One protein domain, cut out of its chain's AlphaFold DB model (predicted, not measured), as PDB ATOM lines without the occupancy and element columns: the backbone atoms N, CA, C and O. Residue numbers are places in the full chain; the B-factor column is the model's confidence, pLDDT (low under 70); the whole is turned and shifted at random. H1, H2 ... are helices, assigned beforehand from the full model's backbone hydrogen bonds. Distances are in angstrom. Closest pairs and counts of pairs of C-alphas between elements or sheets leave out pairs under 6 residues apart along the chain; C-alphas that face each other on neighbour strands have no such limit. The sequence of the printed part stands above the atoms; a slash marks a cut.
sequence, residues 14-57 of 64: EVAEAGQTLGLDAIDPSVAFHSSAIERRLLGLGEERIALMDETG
ATOM      1  N   GLU A  14      -1.343 -66.826   9.207       88.44
ATOM      2  CA  GLU A  14      -0.308 -65.802   9.389       88.44
ATOM      3  C   GLU A  14       0.827 -65.948   8.369       88.44
ATOM      4  O   GLU A  14       1.351 -64.959   7.859       88.44
ATOM      5  N   VAL A  15       1.210 -67.188   8.044       85.88
ATOM      6  CA  VAL A  15       2.236 -67.458   7.025       85.88
ATOM      7  C   VAL A  15       1.687 -67.171   5.626       85.88
ATOM      8  O   VAL A  15       2.413 -66.632   4.789       85.88
ATOM      9  N   ALA A  16       0.407 -67.469   5.377       83.88
ATOM     10  CA  ALA A  16      -0.260 -67.111   4.125       83.88
ATOM     11  C   ALA A  16      -0.313 -65.583   3.931       83.88
ATOM     12  O   ALA A  16       0.081 -65.074   2.880       83.88
ATOM     13  N   GLU A  17      -0.717 -64.845   4.967       85.81
ATOM     14  CA  GLU A  17      -0.785 -63.378   4.963       85.81
ATOM     15  C   GLU A  17       0.598 -62.735   4.779       85.81
ATOM     16  O   GLU A  17       0.756 -61.793   3.995       85.81
ATOM     17  N   ALA A  18       1.630 -63.271   5.439       86.12
ATOM     18  CA  ALA A  18       3.003 -62.811   5.259       86.12
ATOM     19  C   ALA A  18       3.481 -62.997   3.808       86.12
ATOM     20  O   ALA A  18       4.123 -62.103   3.256       86.12
ATOM     21  N   GLY A  19       3.135 -64.118   3.166       81.94
ATOM     22  CA  GLY A  19       3.472 -64.373   1.765       81.94
ATOM     23  C   GLY A  19       2.831 -63.377   0.795       81.94
ATOM     24  O   GLY A  19       3.508 -62.876  -0.104       81.94
ATOM     25  N   GLN A  20       1.558 -63.032   1.022       80.75
ATOM     26  CA  GLN A  20       0.852 -61.999   0.252       80.75
ATOM     27  C   GLN A  20       1.468 -60.611   0.477       80.75
ATOM     28  O   GLN A  20       1.714 -59.872  -0.472       80.75
ATOM     29  N   THR A  21       1.787 -60.275   1.729       84.81
ATOM     30  CA  THR A  21       2.384 -58.979   2.101       84.81
ATOM     31  C   THR A  21       3.768 -58.778   1.482       84.81
ATOM     32  O   THR A  21       4.138 -57.661   1.121       84.81
ATOM     33  N   LEU A  22       4.538 -59.857   1.336       84.88
ATOM     34  CA  LEU A  22       5.856 -59.843   0.703       84.88
ATOM     35  C   LEU A  22       5.794 -59.801  -0.834       84.88
ATOM     36  O   LEU A  22       6.844 -59.679  -1.465       84.88
ATOM     37  N   GLY A  23       4.602 -59.893  -1.436       81.31
ATOM     38  CA  GLY A  23       4.430 -59.912  -2.890       81.31
ATOM     39  C   GLY A  23       5.130 -61.103  -3.546       81.31
ATOM     40  O   GLY A  23       5.720 -60.966  -4.618       81.31
ATOM     41  N   LEU A  24       5.146 -62.263  -2.874       77.69
ATOM     42  CA  LEU A  24       5.830 -63.456  -3.385       77.69
ATOM     43  C   LEU A  24       5.239 -63.947  -4.711       77.69
ATOM     44  O   LEU A  24       5.964 -64.509  -5.521       77.69
ATOM     45  N   ASP A  25       3.961 -63.678  -4.962       72.19
ATOM     46  CA  ASP A  25       3.275 -63.910  -6.235       72.19
ATOM     47  C   ASP A  25       3.867 -63.103  -7.405       72.19
ATOM     48  O   ASP A  25       3.852 -63.564  -8.547       72.19
ATOM     49  N   ALA A  26       4.432 -61.925  -7.130       73.44
ATOM     50  CA  ALA A  26       5.118 -61.101  -8.121       73.44
ATOM     51  C   ALA A  26       6.555 -61.574  -8.413       73.44
ATOM     52  O   ALA A  26       7.109 -61.247  -9.464       73.44
ATOM     53  N   ILE A  27       7.165 -62.327  -7.491       76.44
ATOM     54  CA  ILE A  27       8.534 -62.858  -7.609       76.44
ATOM     55  C   ILE A  27       8.515 -64.277  -8.188       76.44
ATOM     56  O   ILE A  27       9.368 -64.629  -9.004       76.44
ATOM     57  N   ASP A  28       7.531 -65.077  -7.791       74.31
ATOM     58  CA  ASP A  28       7.325 -66.441  -8.242       74.31
ATOM     59  C   ASP A  28       5.867 -66.635  -8.697       74.31
ATOM     60  O   ASP A  28       4.965 -66.817  -7.873       74.31
ATOM     61  N   PRO A  29       5.619 -66.664 -10.020       70.69
ATOM     62  CA  PRO A  29       4.289 -66.886 -10.570       70.69
ATOM     63  C   PRO A  29       3.661 -68.215 -10.136       70.69
ATOM     64  O   PRO A  29       2.442 -68.352 -10.204       70.69
ATOM     65  N   SER A  30       4.455 -69.204  -9.698       70.44
ATOM     66  CA  SER A  30       3.942 -70.485  -9.197       70.44
ATOM     67  C   SER A  30       3.148 -70.323  -7.896       70.44
ATOM     68  O   SER A  30       2.150 -71.018  -7.700       70.44
ATOM     69  N   VAL A  31       3.484 -69.319  -7.078       67.69
ATOM     70  CA  VAL A  31       2.745 -68.959  -5.859       67.69
ATOM     71  C   VAL A  31       1.311 -68.542  -6.191       67.69
ATOM     72  O   VAL A  31       0.379 -68.932  -5.487       67.69
ATOM     73  N   ALA A  32       1.097 -67.866  -7.324       65.81
ATOM     74  CA  ALA A  32      -0.242 -67.507  -7.783       65.81
ATOM     75  C   ALA A  32      -1.102 -68.739  -8.140       65.81
ATOM     76  O   ALA A  32      -2.319 -68.706  -7.957       65.81
ATOM     77  N   PHE A  33      -0.504 -69.857  -8.572       63.50
ATOM     78  CA  PHE A  33      -1.236 -71.104  -8.860       63.50
ATOM     79  C   PHE A  33      -1.665 -71.861  -7.595       63.50
ATOM     80  O   PHE A  33      -2.591 -72.679  -7.642       63.50
ATOM     81  N   HIS A  34      -1.028 -71.585  -6.455       63.97
ATOM     82  CA  HIS A  34      -1.370 -72.213  -5.181       63.97
ATOM     83  C   HIS A  34      -2.611 -71.601  -4.508       63.97
ATOM     84  O   HIS A  34      -3.186 -72.260  -3.643       63.97
ATOM     85  N   SER A  35      -3.093 -70.441  -4.982       63.91
ATOM     86  CA  SER A  35      -4.224 -69.650  -4.444       63.91
ATOM     87  C   SER A  35      -5.635 -70.261  -4.603       63.91
ATOM     88  O   SER A  35      -6.651 -69.568  -4.651       63.91
ATOM     89  N   SER A  36      -5.729 -71.583  -4.760       71.88
ATOM     90  CA  SER A  36      -6.969 -72.283  -5.110       71.88
ATOM     91  C   SER A  36      -7.302 -73.405  -4.115       71.88
ATOM     92  O   SER A  36      -7.204 -73.243  -2.898       71.88
ATOM     93  N   ALA A  37      -7.714 -74.579  -4.598       75.38
ATOM     94  CA  ALA A  37      -8.086 -75.707  -3.747       75.38
ATOM     95  C   ALA A  37      -6.940 -76.181  -2.830       75.38
ATOM     96  O   ALA A  37      -7.208 -76.765  -1.782       75.38
ATOM     97  N   ILE A  38      -5.681 -75.935  -3.211       79.25
ATOM     98  CA  ILE A  38      -4.495 -76.306  -2.429       79.25
ATOM     99  C   ILE A  38      -4.364 -75.427  -1.186       79.25
ATOM    100  O   ILE A  38      -4.264 -75.971  -0.090       79.25
ATOM    101  N   GLU A  39      -4.435 -74.102  -1.323       79.31
ATOM    102  CA  GLU A  39      -4.415 -73.175  -0.184       79.31
ATOM    103  C   GLU A  39      -5.538 -73.492   0.811       79.31
ATOM    104  O   GLU A  39      -5.279 -73.654   2.002       79.31
ATOM    105  N   ARG A  40      -6.765 -73.725   0.317       80.31
ATOM    106  CA  ARG A  40      -7.900 -74.138   1.162       80.31
ATOM    107  C   ARG A  40      -7.601 -75.415   1.954       80.31
ATOM    108  O   ARG A  40      -7.930 -75.496   3.134       80.31
ATOM    109  N   ARG A  41      -6.971 -76.410   1.321       80.94
ATOM    110  CA  ARG A  41      -6.606 -77.675   1.979       80.94
ATOM    111  C   ARG A  41      -5.460 -77.498   2.966       80.94
ATOM    112  O   ARG A  41      -5.493 -78.142   4.006       80.94
ATOM    113  N   LEU A  42      -4.476 -76.649   2.671       83.75
ATOM    114  CA  LEU A  42      -3.328 -76.396   3.545       83.75
ATOM    115  C   LEU A  42      -3.710 -75.595   4.793       83.75
ATOM    116  O   LEU A  42      -3.228 -75.940   5.870       83.75
ATOM    117  N   LEU A  43      -4.596 -74.602   4.656       81.44
ATOM    118  CA  LEU A  43      -5.192 -73.849   5.769       81.44
ATOM    119  C   LEU A  43      -6.187 -74.706   6.572       81.44
ATOM    120  O   LEU A  43      -6.350 -74.539   7.779       81.44
ATOM    121  N   GLY A  44      -6.852 -75.649   5.902       75.06
ATOM    122  CA  GLY A  44      -7.802 -76.580   6.500       75.06
ATOM    123  C   GLY A  44      -7.126 -77.753   7.216       75.06
ATOM    124  O   GLY A  44      -6.938 -78.823   6.637       75.06
ATOM    125  N   LEU A  45      -6.819 -77.585   8.505       64.81
ATOM    126  CA  LEU A  45      -6.476 -78.692   9.416       64.81
ATOM    127  C   LEU A  45      -7.701 -79.462   9.955       64.81
ATOM    128  O   LEU A  45      -7.536 -80.428  10.692       64.81
ATOM    129  N   GLY A  46      -8.914 -78.999   9.649       71.12
ATOM    130  CA  GLY A  46     -10.146 -79.443  10.301       71.12
ATOM    131  C   GLY A  46     -10.800 -80.695   9.703       71.12
ATOM    132  O   GLY A  46     -10.148 -81.651   9.289       71.12
ATOM    133  N   GLU A  47     -12.130 -80.668   9.674       68.31
ATOM    134  CA  GLU A  47     -13.007 -81.824   9.443       68.31
ATOM    135  C   GLU A  47     -12.743 -82.561   8.122       68.31
ATOM    136  O   GLU A  47     -12.729 -83.786   8.107       68.31
ATOM    137  N   GLU A  48     -12.459 -81.845   7.030       78.75
ATOM    138  CA  GLU A  48     -12.251 -82.447   5.699       78.75
ATOM    139  C   GLU A  48     -10.980 -83.321   5.653       78.75
ATOM    140  O   GLU A  48     -10.945 -84.349   4.978       78.75
ATOM    141  N   ARG A  49      -9.934 -82.954   6.409       80.38
ATOM    142  CA  ARG A  49      -8.684 -83.726   6.496       80.38
ATOM    143  C   ARG A  49      -8.835 -84.926   7.420       80.38
ATOM    144  O   ARG A  49      -8.384 -86.013   7.075       80.38
ATOM    145  N   ILE A  50      -9.476 -84.729   8.570       81.31
ATOM    146  CA  ILE A  50      -9.710 -85.790   9.554       81.31
ATOM    147  C   ILE A  50     -10.630 -86.865   8.964       81.31
ATOM    148  O   ILE A  50     -10.284 -88.038   9.027       81.31
ATOM    149  N   ALA A  51     -11.717 -86.472   8.294       83.12
ATOM    150  CA  ALA A  51     -12.609 -87.409   7.612       83.12
ATOM    151  C   ALA A  51     -11.859 -88.257   6.571       83.12
ATOM    152  O   ALA A  51     -12.036 -89.471   6.509       83.12
ATOM    153  N   LEU A  52     -10.947 -87.645   5.809       81.50
ATOM    154  CA  LEU A  52     -10.129 -88.362   4.830       81.50
ATOM    155  C   LEU A  52      -9.101 -89.301   5.489       81.50
ATOM    156  O   LEU A  52      -8.815 -90.375   4.960       81.50
ATOM    157  N   MET A  53      -8.555 -88.935   6.652       83.06
ATOM    158  CA  MET A  53      -7.700 -89.824   7.449       83.06
ATOM    159  C   MET A  53      -8.488 -91.017   8.005       83.06
ATOM    160  O   MET A  53      -7.998 -92.146   7.947       83.06
ATOM    161  N   ASP A  54      -9.720 -90.791   8.463       83.12
ATOM    162  CA  ASP A  54     -10.610 -91.838   8.969       83.12
ATOM    163  C   ASP A  54     -11.003 -92.826   7.859       83.12
ATOM    164  O   ASP A  54     -10.918 -94.042   8.048       83.12
ATOM    165  N   GLU A  55     -11.351 -92.324   6.669       83.81
ATOM    166  CA  GLU A  55     -11.690 -93.144   5.495       83.81
ATOM    167  C   GLU A  55     -10.516 -94.005   5.008       83.81
ATOM    168  O   GLU A  55     -10.706 -95.128   4.536       83.81
ATOM    169  N   THR A  56      -9.291 -93.492   5.122       80.75
ATOM    170  CA  THR A  56      -8.074 -94.164   4.634       80.75
ATOM    171  C   THR A  56      -7.376 -95.017   5.697       80.75
ATOM    172  O   THR A  56      -6.409 -95.721   5.390       80.75
ATOM    173  N   GLY A  57      -7.861 -94.998   6.945       75.12
ATOM    174  CA  GLY A  57      -7.263 -95.724   8.069       75.12
ATOM    175  C   GLY A  57      -5.925 -95.140   8.543       75.12
ATOM    176  O   GLY A  57      -5.072 -95.875   9.057       75.12
TER     177      GLY A  57
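This is residues 14 to 57 of the 64 residues of an uncharacterized protein of Bosea sp. CRIB-10 (UniProt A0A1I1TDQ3). Picture an open, winding string of short helices with few contacts between them: H1, H2 and H3 make a wide bend at one end, H4 lies near the middle of the length, and H5 reaches away at the other end. The last turns of H5 stick out, with residues 50 to 57 standing free, of which 50 to 56 belong to H5. The printed part has 44 residues, with five named helices in the order H1, H2, H3, H4, H5 and no named strand; its class is all helix. It is only just loose, close to extended, with a radius of gyration of the C-alphas of 13.5 A, and its outline is a rod spanning 40 by 19 by 12 A.

Start with the longest helix, H5, residues 47 to 56: find C-alpha 47 at (-13.007, -81.824, 9.443), and from there the helix runs 14.1 A to C-alpha 56 at (-8.074, -94.164, 4.634). Before it comes H4, residues 37 to 43, 10.1 A from first to last C-alpha. Farther back along the chain are H3, residues 29 to 34, and the four-residue H2, residues 24 to 27. H1, residues 14 to 21, begins at C-alpha 14 at (-0.308, -65.802, 9.389) and is 10.3 A long.

Look first from H5 to H4: they are close but not clearly touching, and their closest C-alphas, those of Arg 41 and Arg 49, are 7.8 A apart. The lines of H4 and H5 are about perpendicular, at 78 degrees. Going back, H3 and H4 meet only through their link. H2 and H3 only just touch, with 3 pairs of C-alphas within 8 A, and they touch only at the corner by their link; the closest C-alphas are those of Asp 25 and Val 31, at 5.1 A. H1 and H2 meet only through their link. H1 is apart from H3, H4 and H5, H2 is apart from H4 and H5, and H3 is apart from H5. In H1, H4 and H5 every O i to N i+4 pair is within hydrogen-bond range, in H3 1 of 2 is, and H2 is too short for such a pair.

The two C-alphas farthest apart are those of Ala 26 and Gly 57, 40.2 A. Without residues 50 to 57, which stand free, the body of 36 residues spans 33 by 19 by 8 A. The printed part has no cut, and the four links are tight. The mean pLDDT of the printed part is 77.4; look for values under 70 at residues 31 to 35, residue 45 and residue 47 of this model.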